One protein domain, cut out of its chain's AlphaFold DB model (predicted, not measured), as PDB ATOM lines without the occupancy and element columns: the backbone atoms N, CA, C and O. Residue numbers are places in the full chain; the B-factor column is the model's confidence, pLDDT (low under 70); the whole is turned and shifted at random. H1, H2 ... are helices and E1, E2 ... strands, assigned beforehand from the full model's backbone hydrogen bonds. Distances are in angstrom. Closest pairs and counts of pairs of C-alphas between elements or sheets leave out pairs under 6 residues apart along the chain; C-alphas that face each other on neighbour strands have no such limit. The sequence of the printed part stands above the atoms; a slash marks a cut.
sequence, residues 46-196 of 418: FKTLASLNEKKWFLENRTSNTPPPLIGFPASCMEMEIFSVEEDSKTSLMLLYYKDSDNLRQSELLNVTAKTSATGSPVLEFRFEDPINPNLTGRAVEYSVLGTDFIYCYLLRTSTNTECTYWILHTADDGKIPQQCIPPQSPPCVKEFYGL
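This is residues 46 to 196 of the 418 residues of the protein "Putative salivary lipocalin" of Ixodes ricinus (UniProt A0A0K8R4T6). This is a closed barrel of nine strands, E1 to E9, with the short helix H1 at one end and the long link of residues 63 to 75 across the other end. Residues 171 to 189, a long stretch with no named element, run along the outside. The printed part has 151 residues, with one named helix followed by nine named strands; the barrel is mixed, with E8 and E9 parallel and the other neighbour pairs antiparallel. It is mostly strand and compact, with a radius of gyration of the C-alphas of 14.5 A and spans of 38 by 38 by 32 A.

Find C-alpha 46 at (10.481, -9.468, -30.271); from there H1 runs over residues 46 to 52, 9.9 A long. E1 follows at residues 56 to 62. Next come E2, residues 76 to 86, 29.6 A long, and E3, residues 91 to 99, 26.2 A long. The longest strand by residues, E4, runs from C-alpha 105 at (13.343, -31.843, -49.639) to C-alpha 116, 33.2 A away. Read on through E5, residues 122 to 128, E6, residues 140 to 148, E7, residues 153 to 159, and E8, residues 164 to 170. E9, residues 190 to 195, ends with C-alpha 195 at (3.767, -28.866, -33.242).

H1 is on the barrel and outside it, at a height over the sheet of 4.6 A, and the sheet curls round it. Look at the C-alphas of Phe 46 and Ala 114, the closest of H1 and E4, 5.1 A apart. Each O i to N i+4 pair in H1 is within hydrogen-bond range. E1 to E8 form a meander, each strand the antiparallel neighbour of the one before. In the hairpin of E2 and E3, at 164 degrees, N 81 and O 95 are within hydrogen-bond range at 2.9 A. In the hairpin of E4 and E5, N 113 and O 125 are 2.8 A apart. Pairing is staggered in E6, which pairs with E5 over residues 140 to 144, with N 143 and O 124 at 2.9 A, and with E7 over residues 144 to 148, with N 146 and O 155 at 2.9 A. E8 and E9 are parallel at 18 degrees, with N 168 and O 192 at 2.9 A. E9 and E1, antiparallel at 143 degrees, close the ring, with N 60 and O 193 at 2.8 A. E2 and E7 are among the pairs that stay apart.

The C-alphas farthest apart, those of Asp 88 and Asp 102, are 40.1 A apart. The printed part has no cut. The links E1 to E2, E5 to E6 and E8 to E9 are long; the others are tight. The mean pLDDT of the printed part is 88.1; look for values under 70 at residues 173 to 175.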
ATOM      1  N   PHE A  46       9.096  -9.107 -30.539       90.94
ATOM      2  CA  PHE A  46      10.481  -9.468 -30.271       90.94
ATOM      3  C   PHE A  46      10.562 -10.483 -29.131       90.94
ATOM      4  O   PHE A  46      11.292 -11.469 -29.230       90.94
ATOM      5  N   LYS A  47       9.755 -10.308 -28.079       90.06
ATOM      6  CA  LYS A  47       9.660 -11.303 -27.002       90.06
ATOM      7  C   LYS A  47       9.144 -12.646 -27.525       90.06
ATOM      8  O   LYS A  47       9.691 -13.686 -27.160       90.06
ATOM      9  N   THR A  48       8.139 -12.625 -28.403       88.19
ATOM     10  CA  THR A  48       7.644 -13.823 -29.093       88.19
ATOM     11  C   THR A  48       8.757 -14.493 -29.893       88.19
ATOM     12  O   THR A  48       9.019 -15.678 -29.696       88.19
ATOM     13  N   LEU A  49       9.481 -13.735 -30.713       88.00
ATOM     14  CA  LEU A  49      10.595 -14.237 -31.511       88.00
ATOM     15  C   LEU A  49      11.683 -14.882 -30.644       88.00
ATOM     16  O   LEU A  49      12.114 -16.004 -30.904       88.00
ATOM     17  N   ALA A  50      12.073 -14.209 -29.561       86.62
ATOM     18  CA  ALA A  50      13.061 -14.708 -28.614       86.62
ATOM     19  C   ALA A  50      12.622 -16.019 -27.939       86.62
ATOM     20  O   ALA A  50      13.456 -16.892 -27.704       86.62
ATOM     21  N   SER A  51      11.327 -16.183 -27.652       86.81
ATOM     22  CA  SER A  51      10.776 -17.400 -27.032       86.81
ATOM     23  C   SER A  51      10.600 -18.588 -27.990       86.81
ATOM     24  O   SER A  51      10.500 -19.733 -27.539       86.81
ATOM     25  N   LEU A  52      10.593 -18.328 -29.301       85.56
ATOM     26  CA  LEU A  52      10.569 -19.353 -30.350       85.56
ATOM     27  C   LEU A  52      11.964 -19.920 -30.663       85.56
ATOM     28  O   LEU A  52      12.067 -20.945 -31.332       85.56
ATOM     29  N   ASN A  53      13.028 -19.272 -30.186       83.06
ATOM     30  CA  ASN A  53      14.407 -19.684 -30.428       83.06
ATOM     31  C   ASN A  53      14.699 -21.100 -29.909       83.06
ATOM     32  O   ASN A  53      14.279 -21.467 -28.814       83.06
ATOM     33  N   GLU A  54      15.501 -21.845 -30.670       75.56
ATOM     34  CA  GLU A  54      15.927 -23.227 -30.403       75.56
ATOM     35  C   GLU A  54      14.764 -24.232 -30.323       75.56
ATOM     36  O   GLU A  54      14.937 -25.347 -29.831       75.56
ATOM     37  N   LYS A  55      13.585 -23.862 -30.839       82.31
ATOM     38  CA  LYS A  55      12.452 -24.771 -31.029       82.31
ATOM     39  C   LYS A  55      12.278 -25.090 -32.506       82.31
ATOM     40  O   LYS A  55      12.456 -24.223 -33.363       82.31
ATOM     41  N   LYS A  56      11.889 -26.335 -32.763       86.56
ATOM     42  CA  LYS A  56      11.469 -26.807 -34.079       86.56
ATOM     43  C   LYS A  56       9.965 -26.912 -34.133       86.56
ATOM     44  O   LYS A  56       9.345 -27.329 -33.158       86.56
ATOM     45  N   TRP A  57       9.420 -26.553 -35.278       90.56
ATOM     46  CA  TRP A  57       7.991 -26.515 -35.513       90.56
ATOM     47  C   TRP A  57       7.684 -27.246 -36.807       90.56
ATOM     48  O   TRP A  57       8.153 -26.839 -37.866       90.56
ATOM     49  N   PHE A  58       6.895 -28.305 -36.713       91.88
ATOM     50  CA  PHE A  58       6.496 -29.145 -37.832       91.88
ATOM     51  C   PHE A  58       5.045 -28.866 -38.170       91.88
ATOM     52  O   PHE A  58       4.204 -28.829 -37.273       91.88
ATOM     53  N   LEU A  59       4.744 -28.669 -39.451       92.94
ATOM     54  CA  LEU A  59       3.371 -28.540 -39.918       92.94
ATOM     55  C   LEU A  59       2.644 -29.873 -39.716       92.94
ATOM     56  O   LEU A  59       2.919 -30.856 -40.405       92.94
ATOM     57  N   GLU A  60       1.698 -29.890 -38.783       90.75
ATOM     58  CA  GLU A  60       0.885 -31.065 -38.473       90.75
ATOM     59  C   GLU A  60      -0.353 -31.137 -39.363       90.75
ATOM     60  O   GLU A  60      -0.720 -32.201 -39.861       90.75
ATOM     61  N   ASN A  61      -1.026 -29.998 -39.543       89.75
ATOM     62  CA  ASN A  61      -2.293 -29.939 -40.256       89.75
ATOM     63  C   ASN A  61      -2.555 -28.545 -40.834       89.75
ATOM     64  O   ASN A  61      -2.216 -27.522 -40.235       89.75
ATOM     65  N   ARG A  62      -3.245 -28.504 -41.973       90.94
ATOM     66  CA  ARG A  62      -3.734 -27.287 -42.616       90.94
ATOM     67  C   ARG A  62      -5.178 -27.487 -43.062       90.94
ATOM     68  O   ARG A  62      -5.502 -28.456 -43.734       90.94
ATOM     69  N   THR A  63      -6.053 -26.531 -42.757       90.94
ATOM     70  CA  THR A  63      -7.492 -26.638 -43.079       90.94
ATOM     71  C   THR A  63      -7.857 -26.305 -44.532       90.94
ATOM     72  O   THR A  63      -9.038 -26.188 -44.844       90.94
ATOM     73  N   SER A  64      -6.879 -26.072 -45.407       88.62
ATOM     74  CA  SER A  64      -7.078 -25.660 -46.801       88.62
ATOM     75  C   SER A  64      -5.987 -26.246 -47.688       88.62
ATOM     76  O   SER A  64      -4.853 -26.399 -47.247       88.62
ATOM     77  N   ASN A  65      -6.316 -26.498 -48.954       85.56
ATOM     78  CA  ASN A  65      -5.360 -26.944 -49.971       85.56
ATOM     79  C   ASN A  65      -4.675 -25.772 -50.697       85.56
ATOM     80  O   ASN A  65      -3.910 -25.990 -51.634       85.56
ATOM     81  N   THR A  66      -4.965 -24.524 -50.309       89.12
ATOM     82  CA  THR A  66      -4.260 -23.358 -50.852       89.12
ATOM     83  C   THR A  66      -2.785 -23.379 -50.445       89.12
ATOM     84  O   THR A  66      -2.461 -23.867 -49.358       89.12
ATOM     85  N   PRO A  67      -1.879 -22.826 -51.270       91.00
ATOM     86  CA  PRO A  67      -0.481 -22.659 -50.901       91.00
ATOM     87  C   PRO A  67      -0.276 -21.941 -49.555       91.00
ATOM     88  O   PRO A  67      -0.967 -20.953 -49.274       91.00
ATOM     89  N   PRO A  68       0.686 -22.369 -48.720       92.12
ATOM     90  CA  PRO A  68       1.029 -21.646 -47.505       92.12
ATOM     91  C   PRO A  68       1.503 -20.222 -47.787       92.12
ATOM     92  O   PRO A  68       2.386 -20.046 -48.626       92.12
ATOM     93  N   PRO A  69       0.964 -19.192 -47.099       93.06
ATOM     94  CA  PRO A  69       1.309 -17.804 -47.389       93.06
ATOM     95  C   PRO A  69       2.798 -17.505 -47.258       93.06
ATOM     96  O   PRO A  69       3.296 -16.658 -47.991       93.06
ATOM     97  N   LEU A  70       3.519 -18.206 -46.377       94.19
ATOM     98  CA  LEU A  70       4.960 -18.028 -46.218       94.19
ATOM     99  C   LEU A  70       5.715 -18.272 -47.533       94.19
ATOM    100  O   LEU A  70       6.519 -17.434 -47.927       94.19
ATOM    101  N   ILE A  71       5.407 -19.361 -48.240       93.69
ATOM    102  CA  ILE A  71       6.121 -19.788 -49.459       93.69
ATOM    103  C   ILE A  71       5.396 -19.404 -50.756       93.69
ATOM    104  O   ILE A  71       6.031 -19.058 -51.745       93.69
ATOM    105  N   GLY A  72       4.062 -19.382 -50.758       92.19
ATOM    106  CA  GLY A  72       3.240 -18.964 -51.897       92.19
ATOM    107  C   GLY A  72       3.053 -19.996 -53.013       92.19
ATOM    108  O   GLY A  72       2.406 -19.670 -54.004       92.19
ATOM    109  N   PHE A  73       3.555 -21.220 -52.861       92.75
ATOM    110  CA  PHE A  73       3.331 -22.341 -53.784       92.75
ATOM    111  C   PHE A  73       3.027 -23.641 -53.012       92.75
ATOM    112  O   PHE A  73       3.217 -23.674 -51.793       92.75
ATOM    113  N   PRO A  74       2.492 -24.689 -53.668       91.94
ATOM    114  CA  PRO A  74       2.228 -25.965 -53.009       91.94
ATOM    115  C   PRO A  74       3.512 -26.567 -52.430       91.94
ATOM    116  O   PRO A  74       4.476 -26.791 -53.156       91.94
ATOM    117  N   ALA A  75       3.506 -26.844 -51.130       92.25
ATOM    118  CA  ALA A  75       4.540 -27.627 -50.470       92.25
ATOM    119  C   ALA A  75       3.929 -28.440 -49.331       92.25
ATOM    120  O   ALA A  75       2.859 -28.110 -48.811       92.25
ATOM    121  N   SER A  76       4.634 -29.491 -48.938       91.50
ATOM    122  CA  SER A  76       4.292 -30.346 -47.807       91.50
ATOM    123  C   SER A  76       5.447 -30.401 -46.809       91.50
ATOM    124  O   SER A  76       6.526 -29.866 -47.066       91.50
ATOM    125  N   CYS A  77       5.220 -31.017 -45.648       90.88
ATOM    126  CA  CYS A  77       6.274 -31.285 -44.666       90.88
ATOM    127  C   CYS A  77       7.087 -30.055 -44.254       90.88
ATOM    128  O   CYS A  77       8.311 -30.114 -44.163       90.88
ATOM    129  N   MET A  78       6.397 -28.929 -44.040       93.25
ATOM    130  CA  MET A  78       7.055 -27.706 -43.602       93.25
ATOM    131  C   MET A  78       7.607 -27.878 -42.187       93.25
ATOM    132  O   MET A  78       6.877 -28.247 -41.267       93.25
ATOM    133  N   GLU A  79       8.883 -27.565 -42.018       92.19
ATOM    134  CA  GLU A  79       9.599 -27.580 -40.747       92.19
ATOM    135  C   GLU A  79      10.322 -26.243 -40.575       92.19
ATOM    136  O   GLU A  79      10.956 -25.741 -41.501       92.19
ATOM    137  N   MET A  80      10.218 -25.651 -39.391       93.31
ATOM    138  CA  MET A  80      10.756 -24.327 -39.090       93.31
ATOM    139  C   MET A  80      11.608 -24.373 -37.827       93.31
ATOM    140  O   MET A  80      11.150 -24.843 -36.787       93.31
ATOM    141  N   GLU A  81      12.814 -23.816 -37.884       89.44
ATOM    142  CA  GLU A  81      13.707 -23.694 -36.730       89.44
ATOM    143  C   GLU A  81      14.258 -22.270 -36.636       89.44
ATOM    144  O   GLU A  81      14.996 -21.828 -37.515       89.44
ATOM    145  N   ILE A  82      13.951 -21.556 -35.551       86.62
ATOM    146  CA  ILE A  82      14.581 -20.264 -35.241       86.62
ATOM    147  C   ILE A  82      15.804 -20.532 -34.382       86.62
ATOM    148  O   ILE A  82      15.689 -21.158 -33.332       86.62
ATOM    149  N   PHE A  83      16.974 -20.062 -34.798       77.19
ATOM    150  CA  PHE A  83      18.216 -20.535 -34.187       77.19
ATOM    151  C   PHE A  83      19.251 -19.465 -33.836       77.19
ATOM    152  O   PHE A  83      20.302 -19.765 -33.260       77.19
ATOM    153  N   SER A  84      18.993 -18.216 -34.195       80.06
ATOM    154  CA  SER A  84      19.828 -17.085 -33.813       80.06
ATOM    155  C   SER A  84      18.918 -15.907 -33.580       80.06
ATOM    156  O   SER A  84      18.209 -15.552 -34.502       80.06
ATOM    157  N   VAL A  85      18.952 -15.296 -32.397       84.44
ATOM    158  CA  VAL A  85      18.187 -14.081 -32.087       84.44
ATOM    159  C   VAL A  85      19.162 -12.981 -31.700       84.44
ATOM    160  O   VAL A  85      20.017 -13.178 -30.830       84.44
ATOM    161  N   GLU A  86      19.032 -11.833 -32.351       84.81
ATOM    162  CA  GLU A  86      19.851 -10.647 -32.146       84.81
ATOM    163  C   GLU A  86      19.008  -9.547 -31.492       84.81
ATOM    164  O   GLU A  86      18.043  -9.040 -32.056       84.81
ATOM    165  N   GLU A  87      19.367  -9.198 -30.255       83.50
ATOM    166  CA  GLU A  87      18.601  -8.272 -29.410       83.50
ATOM    167  C   GLU A  87      18.632  -6.827 -29.925       83.50
ATOM    168  O   GLU A  87      17.606  -6.153 -29.929       83.50
ATOM    169  N   ASP A  88      19.789  -6.376 -30.416       81.62
ATOM    170  CA  ASP A  88      20.000  -4.986 -30.834       81.62
ATOM    171  C   ASP A  88      19.235  -4.646 -32.125       81.62
ATOM    172  O   ASP A  88      18.637  -3.578 -32.247       81.62
ATOM    173  N   SER A  89      19.241  -5.572 -33.084       86.00
ATOM    174  CA  SER A  89      18.564  -5.460 -34.380       86.00
ATOM    175  C   SER A  89      17.117  -5.956 -34.338       86.00
ATOM    176  O   SER A  89      16.367  -5.713 -35.281       86.00
ATOM    177  N   LYS A  90      16.711  -6.635 -33.255       91.69
ATOM    178  CA  LYS A  90      15.423  -7.333 -33.133       91.69
ATOM    179  C   LYS A  90      15.163  -8.327 -34.271       91.69
ATOM    180  O   LYS A  90      14.017  -8.539 -34.676       91.69
ATOM    181  N   THR A  91      16.229  -8.933 -34.786       91.62
ATOM    182  CA  THR A  91      16.179  -9.913 -35.872       91.62
ATOM    183  C   THR A  91      16.452 -11.317 -35.361       91.62
ATOM    184  O   THR A  91      16.974 -11.537 -34.264       91.62
ATOM    185  N   SER A  92      16.103 -12.301 -36.175       90.56
ATOM    186  CA  SER A  92      16.515 -13.676 -35.977       90.56
ATOM    187  C   SER A  92      16.716 -14.388 -37.305       90.56
ATOM    188  O   SER A  92      16.178 -13.965 -38.323       90.56
ATOM    189  N   LEU A  93      17.477 -15.477 -37.290       89.38
ATOM    190  CA  LEU A  93      17.576 -16.377 -38.430       89.38
ATOM    191  C   LEU A  93      16.719 -17.609 -38.193       89.38
ATOM    192  O   LEU A  93      16.759 -18.212 -37.113       89.38
ATOM    193  N   MET A  94      15.993 -17.977 -39.237       91.50
ATOM    194  CA  MET A  94      15.138 -19.143 -39.290       91.50
ATOM    195  C   MET A  94      15.530 -20.016 -40.476       91.50
ATOM    196  O   MET A  94      15.762 -19.512 -41.570       91.50
ATOM    197  N   LEU A  95      15.594 -21.324 -40.258       89.81
ATOM    198  CA  LEU A  95      15.728 -22.312 -41.319       89.81
ATOM    199  C   LEU A  95      14.346 -22.905 -41.583       89.81
ATOM    200  O   LEU A  95      13.664 -23.317 -40.643       89.81
ATOM    201  N   LEU A  96      13.926 -22.898 -42.842       93.25
ATOM    202  CA  LEU A  96      12.682 -23.497 -43.305       93.25
ATOM    203  C   LEU A  96      13.019 -24.702 -44.171       93.25
ATOM    204  O   LEU A  96      13.733 -24.561 -45.156       93.25
ATOM    205  N   TYR A  97      12.460 -25.858 -43.857       90.81
ATOM    206  CA  TYR A  97      12.488 -27.035 -44.716       90.81
ATOM    207  C   TYR A  97      11.087 -27.322 -45.232       90.81
ATOM    208  O   TYR A  97      10.109 -27.041 -44.543       90.81
ATOM    209  N   TYR A  98      10.984 -27.865 -46.439       91.62
ATOM    210  CA  TYR A  98       9.716 -28.306 -47.018       91.62
ATOM    211  C   TYR A  98       9.962 -29.322 -48.134       91.62
ATOM    212  O   TYR A  98      11.064 -29.400 -48.672       91.62
ATOM    213  N   LYS A  99       8.935 -30.092 -48.497       89.31
ATOM    214  CA  LYS A  99       8.905 -30.903 -49.719       89.31
ATOM    215  C   LYS A  99       8.139 -30.148 -50.799       89.31
ATOM    216  O   LYS A  99       7.009 -29.719 -50.555       89.31
ATOM    217  N   ASP A 100       8.768 -29.937 -51.947       88.06
ATOM    218  CA  ASP A 100       8.148 -29.276 -53.099       88.06
ATOM    219  C   ASP A 100       7.167 -30.203 -53.846       88.06
ATOM    220  O   ASP A 100       6.803 -31.279 -53.362       88.06
ATOM    221  N   SER A 101       6.697 -29.773 -55.021       87.81
ATOM    222  CA  SER A 101       5.792 -30.558 -55.867       87.81
ATOM    223  C   SER A 101       6.393 -31.873 -56.362       87.81
ATOM    224  O   SER A 101       5.639 -32.801 -56.650       87.81
ATOM    225  N   ASP A 102       7.721 -31.964 -56.428       85.94
ATOM    226  CA  ASP A 102       8.452 -33.154 -56.862       85.94
ATOM    227  C   ASP A 102       8.787 -34.078 -55.676       85.94
ATOM    228  O   ASP A 102       9.475 -35.086 -55.828       85.94
ATOM    229  N   ASN A 103       8.257 -33.767 -54.484       84.00
ATOM    230  CA  ASN A 103       8.562 -34.412 -53.205       84.00
ATOM    231  C   ASN A 103      10.044 -34.337 -52.810       84.00
ATOM    232  O   ASN A 103      10.495 -35.109 -51.956       84.00
ATOM    233  N   LEU A 104      10.798 -33.399 -53.385       81.44
ATOM    234  CA  LEU A 104      12.190 -33.174 -53.029       81.44
ATOM    235  C   LEU A 104      12.266 -32.259 -51.810       81.44
ATOM    236  O   LEU A 104      11.548 -31.263 -51.701       81.44
ATOM    237  N   ARG A 105      13.129 -32.625 -50.858       83.12
ATOM    238  CA  ARG A 105      13.343 -31.843 -49.639       83.12
ATOM    239  C   ARG A 105      14.199 -30.623 -49.968       83.12
ATOM    240  O   ARG A 105      15.367 -30.760 -50.308       83.12
ATOM    241  N   GLN A 106      13.611 -29.451 -49.793       86.19
ATOM    242  CA  GLN A 106      14.237 -28.149 -49.965       86.19
ATOM    243  C   GLN A 106      14.533 -27.513 -48.604       86.19
ATOM    244  O   GLN A 106      13.948 -27.886 -47.580       86.19
ATOM    245  N   SER A 107      15.439 -26.535 -48.590       87.69
ATOM    246  CA  SER A 107      15.806 -25.794 -47.382       87.69
ATOM    247  C   SER A 107      16.085 -24.327 -47.689       87.69
ATOM    248  O   SER A 107      16.928 -24.037 -48.526       87.69
ATOM    249  N   GLU A 108      15.464 -23.406 -46.965       89.31
ATOM    250  CA  GLU A 108      15.594 -21.966 -47.181       89.31
ATOM    251  C   GLU A 108      15.984 -21.243 -45.895       89.31
ATOM    252  O   GLU A 108      15.542 -21.602 -44.803       89.31
ATOM    253  N   LEU A 109      16.812 -20.204 -46.024       88.88
ATOM    254  CA  LEU A 109      17.192 -19.351 -44.899       88.88
ATOM    255  C   LEU A 109      16.325 -18.097 -44.911       88.88
ATOM    256  O   LEU A 109      16.178 -17.442 -45.941       88.88
ATOM    257  N   LEU A 110      15.775 -17.755 -43.754       94.25
ATOM    258  CA  LEU A 110      14.964 -16.569 -43.569       94.25
ATOM    259  C   LEU A 110      15.557 -15.682 -42.479       94.25
ATOM    260  O   LEU A 110      16.018 -16.160 -41.440       94.25
ATOM    261  N   ASN A 111      15.471 -14.381 -42.699       93.50
ATOM    262  CA  ASN A 111      15.631 -13.365 -41.679       93.50
ATOM    263  C   ASN A 111      14.244 -12.958 -41.175       93.50
ATOM    264  O   ASN A 111      13.372 -12.562 -41.951       93.50
ATOM    265  N   VAL A 112      14.035 -13.083 -39.870       95.69
ATOM    266  CA  VAL A 112      12.772 -12.760 -39.210       95.69
ATOM    267  C   VAL A 112      12.976 -11.529 -38.348       95.69
ATOM    268  O   VAL A 112      13.734 -11.572 -37.381       95.69
ATOM    269  N   THR A 113      12.301 -10.434 -38.678       95.81
ATOM    270  CA  THR A 113      12.469  -9.142 -38.002       95.81
ATOM    271  C   THR A 113      11.212  -8.773 -37.230       95.81
ATOM    272  O   THR A 113      10.120  -8.718 -37.797       95.81
ATOM    273  N   ALA A 114      11.361  -8.473 -35.940       94.81
ATOM    274  CA  ALA A 114      10.299  -7.863 -35.151       94.81
ATOM    275  C   ALA A 114      10.254  -6.354 -35.427       94.81
ATOM    276  O   ALA A 114      11.178  -5.618 -35.072       94.81
ATOM    277  N   LYS A 115       9.170  -5.889 -36.051       93.94
ATOM    278  CA  LYS A 115       9.001  -4.486 -36.450       93.94
ATOM    279  C   LYS A 115       7.558  -4.012 -36.279       93.94
ATOM    280  O   LYS A 115       6.662  -4.777 -35.931       93.94
ATOM    281  N   THR A 116       7.341  -2.732 -36.546       90.25
ATOM    282  CA  THR A 116       6.006  -2.151 -36.686       90.25
ATOM    283  C   THR A 116       5.635  -2.136 -38.168       90.25
ATOM    284  O   THR A 116       6.426  -1.678 -38.993       90.25
ATOM    285  N   SER A 117       4.459  -2.654 -38.516       89.69
ATOM    286  CA  SER A 117       3.935  -2.630 -39.884       89.69
ATOM    287  C   SER A 117       3.621  -1.199 -40.331       89.69
ATOM    288  O   SER A 117       3.520  -0.276 -39.517       89.69
ATOM    289  N   ALA A 118       3.377  -1.008 -41.629       84.94
ATOM    290  CA  ALA A 118       2.944   0.285 -42.170       84.94
ATOM    291  C   ALA A 118       1.630   0.797 -41.541       84.94
ATOM    292  O   ALA A 118       1.392   2.000 -41.491       84.94
ATOM    293  N   THR A 119       0.789  -0.110 -41.031       83.56
ATOM    294  CA  THR A 119      -0.467   0.215 -40.339       83.56
ATOM    295  C   THR A 119      -0.279   0.501 -38.846       83.56
ATOM    296  O   THR A 119      -1.265   0.725 -38.147       83.56
ATOM    297  N   GLY A 120       0.958   0.484 -38.342       83.50
ATOM    298  CA  GLY A 120       1.276   0.750 -36.938       83.50
ATOM    299  C   GLY A 120       1.195  -0.473 -36.019       83.50
ATOM    300  O   GLY A 120       1.400  -0.329 -34.817       83.50
ATOM    301  N   SER A 121       0.918  -1.667 -36.549       85.88
ATOM    302  CA  SER A 121       0.736  -2.878 -35.742       85.88
ATOM    303  C   SER A 121       2.055  -3.634 -35.538       85.88
ATOM    304  O   SER A 121       2.883  -3.680 -36.449       85.88
ATOM    305  N   PRO A 122       2.278  -4.255 -34.373       89.88
ATOM    306  CA  PRO A 122       3.459  -5.071 -34.120       89.88
ATOM    307  C   PRO A 122       3.422  -6.381 -34.931       89.88
ATOM    308  O   PRO A 122       2.470  -7.162 -34.842       89.88
ATOM    309  N   VAL A 123       4.464  -6.637 -35.730       94.88
ATOM    310  CA  VAL A 123       4.546  -7.792 -36.641       94.88
ATOM    311  C   VAL A 123       5.917  -8.465 -36.625       94.88
ATOM    312  O   VAL A 123       6.938  -7.858 -36.291       94.88
ATOM    313  N   LEU A 124       5.928  -9.731 -37.034       95.75
ATOM    314  CA  LEU A 124       7.112 -10.462 -37.465       95.75
ATOM    315  C   LEU A 124       7.140 -10.483 -38.994       95.75
ATOM    316  O   LEU A 124       6.238 -11.039 -39.618       95.75
ATOM    317  N   GLU A 125       8.152  -9.867 -39.597       96.56
ATOM    318  CA  GLU A 125       8.417  -9.973 -41.035       96.56
ATOM    319  C   GLU A 125       9.381 -11.122 -41.290       96.56
ATOM    320  O   GLU A 125      10.494 -11.108 -40.775       96.56
ATOM    321  N   PHE A 126       8.971 -12.076 -42.117       96.69
ATOM    322  CA  PHE A 126       9.784 -13.186 -42.593       96.69
ATOM    323  C   PHE A 126      10.261 -12.856 -44.002       96.69
ATOM    324  O   PHE A 126       9.435 -12.701 -44.902       96.69
ATOM    325  N   ARG A 127      11.573 -12.745 -44.196       96.56
ATOM    326  CA  ARG A 127      12.202 -12.434 -45.482       96.56
ATOM    327  C   ARG A 127      13.164 -13.544 -45.867       96.56
ATOM    328  O   ARG A 127      13.961 -13.961 -45.037       96.56
ATOM    329  N   PHE A 128      13.092 -14.002 -47.109       93.81
ATOM    330  CA  PHE A 128      14.018 -15.005 -47.626       93.81
ATOM    331  C   PHE A 128      15.372 -14.362 -47.943       93.81
ATOM    332  O   PHE A 128      15.425 -13.341 -48.631       93.81
ATOM    333  N   GLU A 129      16.443 -14.954 -47.420       88.06
ATOM    334  CA  GLU A 129      17.825 -14.505 -47.602       88.06
ATOM    335  C   GLU A 129      18.499 -15.399 -48.643       88.06
ATOM    336  O   GLU A 129      18.661 -16.605 -48.414       88.06
ATOM    337  N   ASP A 130      18.854 -14.797 -49.783       82.12
ATOM    338  CA  ASP A 130      19.454 -15.464 -50.945       82.12
ATOM    339  C   ASP A 130      18.793 -16.829 -51.224       82.12
ATOM    340  O   ASP A 130      19.430 -17.872 -51.019       82.12
ATOM    341  N   PRO A 131      17.485 -16.849 -51.563       86.69
ATOM    342  CA  PRO A 131      16.739 -18.093 -51.655       86.69
ATOM    343  C   PRO A 131      17.256 -18.977 -52.782       86.69
ATOM    344  O   PRO A 131      17.610 -18.490 -53.857       86.69
ATOM    345  N   ILE A 132      17.238 -20.283 -52.536       81.06
ATOM    346  CA  ILE A 132      17.589 -21.294 -53.536       81.06
ATOM    347  C   ILE A 132      16.496 -21.342 -54.600       81.06
ATOM    348  O   ILE A 132      16.774 -21.317 -55.798       81.06
ATOM    349  N   ASN A 133      15.237 -21.388 -54.167       83.75
ATOM    350  CA  ASN A 133      14.109 -21.356 -55.075       83.75
ATOM    351  C   ASN A 133      13.907 -19.922 -55.601       83.75
ATOM    352  O   ASN A 133      13.533 -19.028 -54.830       83.75
ATOM    353  N   PRO A 134      14.054 -19.683 -56.917       86.94
ATOM    354  CA  PRO A 134      13.962 -18.339 -57.477       86.94
ATOM    355  C   PRO A 134      12.580 -17.699 -57.275       86.94
ATOM    356  O   PRO A 134      12.493 -16.471 -57.213       86.94
ATOM    357  N   ASN A 135      11.516 -18.491 -57.079       91.12
ATOM    358  CA  ASN A 135      10.160 -17.995 -56.801       91.12
ATOM    359  C   ASN A 135      10.030 -17.315 -55.426       91.12
ATOM    360  O   ASN A 135       9.021 -16.663 -55.150       91.12
ATOM    361  N   LEU A 136      11.032 -17.468 -54.558       93.50
ATOM    362  CA  LEU A 136      11.094 -16.838 -53.240       93.50
ATOM    363  C   LEU A 136      11.926 -15.544 -53.247       93.50
ATOM    364  O   LEU A 136      11.976 -14.845 -52.234       93.50
ATOM    365  N   THR A 137      12.555 -15.186 -54.372       92.50
ATOM    366  CA  THR A 137      13.400 -13.986 -54.478       92.50
ATOM    367  C   THR A 137      12.610 -12.721 -54.152       92.50
ATOM    368  O   THR A 137      11.575 -12.439 -54.753       92.50
ATOM    369  N   GLY A 138      13.102 -11.942 -53.184       92.31
ATOM    370  CA  GLY A 138      12.454 -10.705 -52.736       92.31
ATOM    371  C   GLY A 138      11.146 -10.916 -51.965       92.31
ATOM    372  O   GLY A 138      10.478  -9.938 -51.622       92.31
ATOM    373  N   ARG A 139      10.769 -12.165 -51.669       94.75
ATOM    374  CA  ARG A 139       9.553 -12.477 -50.923       94.75
ATOM    375  C   ARG A 139       9.710 -12.083 -49.455       94.75
ATOM    376  O   ARG A 139      10.673 -12.462 -48.789       94.75
ATOM    377  N   ALA A 140       8.713 -11.362 -48.949       94.88
ATOM    378  CA  ALA A 140       8.568 -11.036 -47.539       94.88
ATOM    379  C   ALA A 140       7.106 -11.200 -47.109       94.88
ATOM    380  O   ALA A 140       6.193 -10.846 -47.860       94.88
ATOM    381  N   VAL A 141       6.880 -11.747 -45.915       95.00
ATOM    382  CA  VAL A 141       5.536 -11.984 -45.372       95.00
ATOM    383  C   VAL A 141       5.470 -11.493 -43.936       95.00
ATOM    384  O   VAL A 141       6.323 -11.826 -43.118       95.00
ATOM    385  N   GLU A 142       4.444 -10.705 -43.621       95.69
ATOM    386  CA  GLU A 142       4.218 -10.190 -42.272       95.69
ATOM    387  C   GLU A 142       3.166 -11.021 -41.538       95.69
ATOM    388  O   GLU A 142       2.087 -11.316 -42.065       95.69
ATOM    389  N   TYR A 143       3.479 -11.364 -40.292       95.38
ATOM    390  CA  TYR A 143       2.574 -12.018 -39.363       95.38
ATOM    391  C   TYR A 143       2.376 -11.142 -38.126       95.38
ATOM    392  O   TYR A 143       3.323 -10.820 -37.410       95.38
ATOM    393  N   SER A 144       1.129 -10.777 -37.846       93.88
ATOM    394  CA  SER A 144       0.737 -10.132 -36.593       93.88
ATOM    395  C   SER A 144       0.709 -11.158 -35.464       93.88
ATOM    396  O   SER A 144       0.157 -12.247 -35.635       93.88
ATOM    397  N   VAL A 145       1.253 -10.809 -34.299       91.25
ATOM    398  CA  VAL A 145       1.189 -11.668 -33.110       91.25
ATOM    399  C   VAL A 145      -0.106 -11.364 -32.359       91.25
ATOM    400  O   VAL A 145      -0.257 -10.292 -31.784       91.25
ATOM    401  N   LEU A 146      -1.058 -12.298 -32.372       89.75
ATOM    402  CA  LEU A 146      -2.380 -12.088 -31.767       89.75
ATOM    403  C   LEU A 146      -2.465 -12.584 -30.326       89.75
ATOM    404  O   LEU A 146      -3.207 -12.034 -29.511       89.75
ATOM    405  N   GLY A 147      -1.735 -13.648 -30.007       86.31
ATOM    406  CA  GLY A 147      -1.789 -14.261 -28.691       86.31
ATOM    407  C   GLY A 147      -0.610 -15.181 -28.447       86.31
ATOM    408  O   GLY A 147      -0.144 -15.875 -29.341       86.31
ATOM    409  N   THR A 148      -0.117 -15.177 -27.218       86.38
ATOM    410  CA  THR A 148       0.883 -16.128 -26.748       86.38
ATOM    411  C   THR A 148       0.839 -16.176 -25.227       86.38
ATOM    412  O   THR A 148       0.493 -15.187 -24.575       86.38
ATOM    413  N   ASP A 149       1.184 -17.324 -24.661       83.25
ATOM    414  CA  ASP A 149       1.518 -17.467 -23.244       83.25
ATOM    415  C   ASP A 149       3.031 -17.655 -23.022       83.25
ATOM    416  O   ASP A 149       3.465 -17.874 -21.893       83.25
ATOM    417  N   PHE A 150       3.825 -17.542 -24.097       81.50
ATOM    418  CA  PHE A 150       5.275 -17.757 -24.198       81.50
ATOM    419  C   PHE A 150       5.766 -19.162 -23.828       81.50
ATOM    420  O   PHE A 150       6.959 -19.453 -23.956       81.50
ATOM    421  N   ILE A 151       4.879 -20.044 -23.381       79.31
ATOM    422  CA  ILE A 151       5.245 -21.350 -22.840       79.31
ATOM    423  C   ILE A 151       4.684 -22.429 -23.749       79.31
ATOM    424  O   ILE A 151       5.464 -23.191 -24.322       79.31
ATOM    425  N   TYR A 152       3.365 -22.444 -23.912       81.94
ATOM    426  CA  TYR A 152       2.637 -23.527 -24.544       81.94
ATOM    427  C   TYR A 152       2.156 -23.205 -25.946       81.94
ATOM    428  O   TYR A 152       1.948 -24.138 -26.721       81.94
ATOM    429  N   CYS A 153       1.960 -21.929 -26.296       89.00
ATOM    430  CA  CYS A 153       1.448 -21.618 -27.622       89.00
ATOM    431  C   CYS A 153       1.714 -20.201 -28.152       89.00
ATOM    432  O   CYS A 153       1.964 -19.238 -27.413       89.00
ATOM    433  N   TYR A 154       1.598 -20.084 -29.476       91.62
ATOM    434  CA  TYR A 154       1.671 -18.842 -30.238       91.62
ATOM    435  C   TYR A 154       0.596 -18.839 -31.320       91.62
ATOM    436  O   TYR A 154       0.461 -19.794 -32.082       91.62
ATOM    437  N   LEU A 155      -0.151 -17.745 -31.393       93.50
ATOM    438  CA  LEU A 155      -1.158 -17.480 -32.406       93.50
ATOM    439  C   LEU A 155      -0.715 -16.270 -33.219       93.50
ATOM    440  O   LEU A 155      -0.736 -15.134 -32.730       93.50
ATOM    441  N   LEU A 156      -0.337 -16.518 -34.467       94.12
ATOM    442  CA  LEU A 156       0.019 -15.482 -35.421       94.12
ATOM    443  C   LEU A 156      -1.015 -15.430 -36.542       94.12
ATOM    444  O   LEU A 156      -1.689 -16.419 -36.832       94.12
ATOM    445  N   ARG A 157      -1.140 -14.275 -37.187       94.38
ATOM    446  CA  ARG A 157      -2.043 -14.077 -38.319       94.38
ATOM    447  C   ARG A 157      -1.332 -13.361 -39.445       94.38
ATOM    448  O   ARG A 157      -0.738 -12.313 -39.224       94.38
ATOM    449  N   THR A 158      -1.511 -13.862 -40.654       94.19
ATOM    450  CA  THR A 158      -1.217 -13.116 -41.875       94.19
ATOM    451  C   THR A 158      -2.485 -12.974 -42.712       94.19
ATOM    452  O   THR A 158      -3.455 -13.717 -42.533       94.19
ATOM    453  N   SER A 159      -2.513 -11.971 -43.580       89.75
ATOM    454  CA  SER A 159      -3.588 -11.785 -44.551       89.75
ATOM    455  C   SER A 159      -2.971 -11.415 -45.890       89.75
ATOM    456  O   SER A 159      -2.166 -10.491 -45.971       89.75
ATOM    457  N   THR A 160      -3.351 -12.137 -46.934       82.88
ATOM    458  CA  THR A 160      -3.157 -11.721 -48.319       82.88
ATOM    459  C   THR A 160      -4.398 -10.958 -48.786       82.88
ATOM    460  O   THR A 160      -5.380 -10.820 -48.055       82.88
ATOM    461  N   ASN A 161      -4.385 -10.482 -50.031       76.06
ATOM    462  CA  ASN A 161      -5.562  -9.850 -50.633       76.06
ATOM    463  C   ASN A 161      -6.754 -10.814 -50.771       76.06
ATOM    464  O   ASN A 161      -7.884 -10.364 -50.941       76.06
ATOM    465  N   THR A 162      -6.505 -12.126 -50.742       76.56
ATOM    466  CA  THR A 162      -7.496 -13.158 -51.062       76.56
ATOM    467  C   THR A 162      -7.845 -14.055 -49.881       76.56
ATOM    468  O   THR A 162      -8.927 -14.633 -49.869       76.56
ATOM    469  N   GLU A 163      -6.961 -14.189 -48.892       85.44
ATOM    470  CA  GLU A 163      -7.116 -15.157 -47.810       85.44
ATOM    471  C   GLU A 163      -6.438 -14.660 -46.530       85.44
ATOM    472  O   GLU A 163      -5.394 -14.011 -46.563       85.44
ATOM    473  N   CYS A 164      -7.021 -14.979 -45.378       92.38
ATOM    474  CA  CYS A 164      -6.346 -14.836 -44.096       92.38
ATOM    475  C   CYS A 164      -5.962 -16.206 -43.554       92.38
ATOM    476  O   CYS A 164      -6.699 -17.179 -43.729       92.38
ATOM    477  N   THR A 165      -4.833 -16.260 -42.851       95.00
ATOM    478  CA  THR A 165      -4.286 -17.502 -42.308       95.00
ATOM    479  C   THR A 165      -3.800 -17.298 -40.883       95.00
ATOM    480  O   THR A 165      -3.076 -16.344 -40.590       95.00
ATOM    481  N   TYR A 166      -4.191 -18.213 -40.001       95.50
ATOM    482  CA  TYR A 166      -3.672 -18.346 -38.650       95.50
ATOM    483  C   TYR A 166      -2.567 -19.391 -38.607       95.50
ATOM    484  O   TYR A 166      -2.745 -20.514 -39.075       95.50
ATOM    485  N   TRP A 167      -1.461 -19.024 -37.979       94.75
ATOM    486  CA  TRP A 167      -0.423 -19.940 -37.537       94.75
ATOM    487  C   TRP A 167      -0.621 -20.221 -36.058       94.75
ATOM    488  O   TRP A 167      -0.626 -19.295 -35.243       94.75
ATOM    489  N   ILE A 168      -0.807 -21.493 -35.729       93.56
ATOM    490  CA  ILE A 168      -1.062 -21.967 -34.372       93.56
ATOM    491  C   ILE A 168       0.083 -22.896 -34.001       93.56
ATOM    492  O   ILE A 168       0.088 -24.066 -34.370       93.56
ATOM    493  N   LEU A 169       1.071 -22.350 -33.301       91.75
ATOM    494  CA  LEU A 169       2.237 -23.087 -32.835       91.75
ATOM    495  C   LEU A 169       1.930 -23.553 -31.410       91.75
ATOM    496  O   LEU A 169       1.719 -22.702 -30.545       91.75
ATOM    497  N   HIS A 170       1.881 -24.859 -31.149       87.69
ATOM    498  CA  HIS A 170       1.639 -25.411 -29.810       87.69
ATOM    499  C   HIS A 170       2.738 -26.381 -29.375       87.69
ATOM    500  O   HIS A 170       3.235 -27.185 -30.155       87.69
ATOM    501  N   THR A 171       3.115 -26.326 -28.102       78.62
ATOM    502  CA  THR A 171       4.118 -27.232 -27.520       78.62
ATOM    503  C   THR A 171       3.499 -28.381 -26.733       78.62
ATOM    504  O   THR A 171       4.212 -29.065 -26.008       78.62
ATOM    505  N   ALA A 172       2.172 -28.511 -26.743       71.50
ATOM    506  CA  ALA A 172       1.486 -29.541 -25.984       71.50
ATOM    507  C   ALA A 172       1.419 -30.834 -26.805       71.50
ATOM    508  O   ALA A 172       0.836 -30.841 -27.890       71.50
ATOM    509  N   ASP A 173       1.975 -31.914 -26.254       66.19
ATOM    510  CA  ASP A 173       1.983 -33.248 -26.874       66.19
ATOM    511  C   ASP A 173       0.609 -33.938 -26.798       66.19
ATOM    512  O   ASP A 173       0.366 -34.947 -27.456       66.19
ATOM    513  N   ASP A 174      -0.316 -33.407 -25.991       67.75
ATOM    514  CA  ASP A 174      -1.660 -33.963 -25.807       67.75
ATOM    515  C   ASP A 174      -2.666 -33.507 -26.881       67.75
ATOM    516  O   ASP A 174      -3.853 -33.837 -26.801       67.75
ATOM    517  N   GLY A 175      -2.206 -32.728 -27.868       64.25
ATOM    518  CA  GLY A 175      -3.028 -32.180 -28.947       64.25
ATOM    519  C   GLY A 175      -4.048 -31.131 -28.490       64.25
ATOM    520  O   GLY A 175      -4.893 -30.710 -29.286       64.25
ATOM    521  N   LYS A 176      -4.019 -30.690 -27.223       72.75
ATOM    522  CA  LYS A 176      -4.933 -29.657 -26.727       72.75
ATOM    523  C   LYS A 176      -4.318 -28.279 -26.897       72.75
ATOM    524  O   LYS A 176      -3.283 -27.946 -26.331       72.75
ATOM    525  N   ILE A 177      -5.027 -27.432 -27.634       76.31
ATOM    526  CA  ILE A 177      -4.628 -26.042 -27.844       76.31
ATOM    527  C   ILE A 177      -5.048 -25.220 -26.618       76.31
ATOM    528  O   ILE A 177      -6.240 -25.208 -26.283       76.31
ATOM    529  N   PRO A 178      -4.120 -24.505 -25.952       78.19
ATOM    530  CA  PRO A 178      -4.463 -23.606 -24.859       78.19
ATOM    531  C   PRO A 178      -5.496 -22.567 -25.296       78.19
ATOM    532  O   PRO A 178      -5.475 -22.085 -26.429       78.19
ATOM    533  N   GLN A 179      -6.381 -22.165 -24.380       79.56
ATOM    534  CA  GLN A 179      -7.481 -21.246 -24.688       79.56
ATOM    535  C   GLN A 179      -6.998 -19.927 -25.319       79.56
ATOM    536  O   GLN A 179      -7.695 -19.336 -26.141       79.56
ATOM    537  N   GLN A 180      -5.791 -19.477 -24.967       77.81
ATOM    538  CA  GLN A 180      -5.171 -18.253 -25.476       77.81
ATOM    539  C   GLN A 180      -4.759 -18.334 -26.955       77.81
ATOM    540  O   GLN A 180      -4.551 -17.283 -27.561       77.81
ATOM    541  N   CYS A 181      -4.658 -19.536 -27.524       82.75
ATOM    542  CA  CYS A 181      -4.285 -19.771 -28.920       82.75
ATOM    543  C   CYS A 181      -5.412 -20.388 -29.747       82.75
ATOM    544  O   CYS A 181      -5.184 -20.875 -30.853       82.75
ATOM    545  N   ILE A 182      -6.644 -20.319 -29.239       87.19
ATOM    546  CA  ILE A 182      -7.828 -20.590 -30.043       87.19
ATOM    547  C   ILE A 182      -8.048 -19.373 -30.956       87.19
ATOM    548  O   ILE A 182      -8.304 -18.276 -30.451       87.19
ATOM    549  N   PRO A 183      -7.953 -19.528 -32.290       86.88
ATOM    550  CA  PRO A 183      -8.213 -18.429 -33.206       86.88
ATOM    551  C   PRO A 183      -9.675 -17.970 -33.092       86.88
ATOM    552  O   PRO A 183     -10.565 -18.797 -32.851       86.88
ATOM    553  N   PRO A 184      -9.959 -16.674 -33.299       86.19
ATOM    554  CA  PRO A 184     -11.330 -16.180 -33.303       86.19
ATOM    555  C   PRO A 184     -12.139 -16.856 -34.420       86.19
ATOM    556  O   PRO A 184     -11.610 -17.191 -35.480       86.19
ATOM    557  N   GLN A 185     -13.438 -17.062 -34.183       81.06
ATOM    558  CA  GLN A 185     -14.315 -17.752 -35.140       81.06
ATOM    559  C   GLN A 185     -14.594 -16.938 -36.412       81.06
ATOM    560  O   GLN A 185     -14.956 -17.512 -37.434       81.06
ATOM    561  N   SER A 186     -14.434 -15.616 -36.349       76.06
ATOM    562  CA  SER A 186     -14.664 -14.707 -37.468       76.06
ATOM    563  C   SER A 186     -13.506 -13.706 -37.580       76.06
ATOM    564  O   SER A 186     -13.070 -13.188 -36.547       76.06
ATOM    565  N   PRO A 187     -13.009 -13.413 -38.798       80.62
ATOM    566  CA  PRO A 187     -13.412 -14.010 -40.079       80.62
ATOM    567  C   PRO A 187     -12.948 -15.477 -40.224       80.62
ATOM    568  O   PRO A 187     -12.011 -15.886 -39.531       80.62
ATOM    569  N   PRO A 188     -13.581 -16.276 -41.107       85.81
ATOM    570  CA  PRO A 188     -13.122 -17.627 -41.405       85.81
ATOM    571  C   PRO A 188     -11.772 -17.558 -42.133       85.81
ATOM    572  O   PRO A 188     -11.708 -17.243 -43.316       85.81
ATOM    573  N   CYS A 189     -10.694 -17.827 -41.401       92.25
ATOM    574  CA  CYS A 189      -9.335 -17.917 -41.932       92.25
ATOM    575  C   CYS A 189      -8.880 -19.374 -42.010       92.25
ATOM    576  O   CYS A 189      -9.330 -20.218 -41.223       92.25
ATOM    577  N   VAL A 190      -7.923 -19.649 -42.894       93.94
ATOM    578  CA  VAL A 190      -7.188 -20.919 -42.906       93.94
ATOM    579  C   VAL A 190      -6.409 -21.067 -41.611       93.94
ATOM    580  O   VAL A 190      -5.918 -20.086 -41.056       93.94
ATOM    581  N   LYS A 191      -6.298 -22.291 -41.105       93.88
ATOM    582  CA  LYS A 191      -5.519 -22.603 -39.909       93.88
ATOM    583  C   LYS A 191      -4.402 -23.555 -40.296       93.88
ATOM    584  O   LYS A 191      -4.670 -24.591 -40.904       93.88
ATOM    585  N   GLU A 192      -3.181 -23.189 -39.940       94.50
ATOM    586  CA  GLU A 192      -1.997 -24.038 -39.988       94.50
ATOM    587  C   GLU A 192      -1.579 -24.353 -38.552       94.50
ATOM    588  O   GLU A 192      -1.310 -23.442 -37.762       94.50
ATOM    589  N   PHE A 193      -1.565 -25.639 -38.216       92.31
ATOM    590  CA  PHE A 193      -1.172 -26.145 -36.908       92.31
ATOM    591  C   PHE A 193       0.266 -26.633 -36.979       92.31
ATOM    592  O   PHE A 193       0.598 -27.452 -37.836       92.31
ATOM    593  N   TYR A 194       1.096 -26.114 -36.081       92.50
ATOM    594  CA  TYR A 194       2.492 -26.487 -35.957       92.50
ATOM    595  C   TYR A 194       2.770 -27.034 -34.559       92.50
ATOM    596  O   TYR A 194       2.499 -26.350 -33.567       92.50
ATOM    597  N   GLY A 195       3.371 -28.218 -34.491       90.25
ATOM    598  CA  GLY A 195       3.767 -28.866 -33.242       90.25
ATOM    599  C   GLY A 195       5.259 -29.158 -33.164       90.25
ATOM    600  O   GLY A 195       6.029 -28.811 -34.059       90.25
ATOM    601  N   LEU A 196       5.685 -29.789 -32.067       86.44
ATOM    602  CA  LEU A 196       7.095 -30.121 -31.811       86.44
ATOM    603  C   LEU A 196       7.531 -31.465 -32.410       86.44
ATOM    604  O   LEU A 196       8.719 -31.795 -32.379       86.44
TER     605      LEU A 196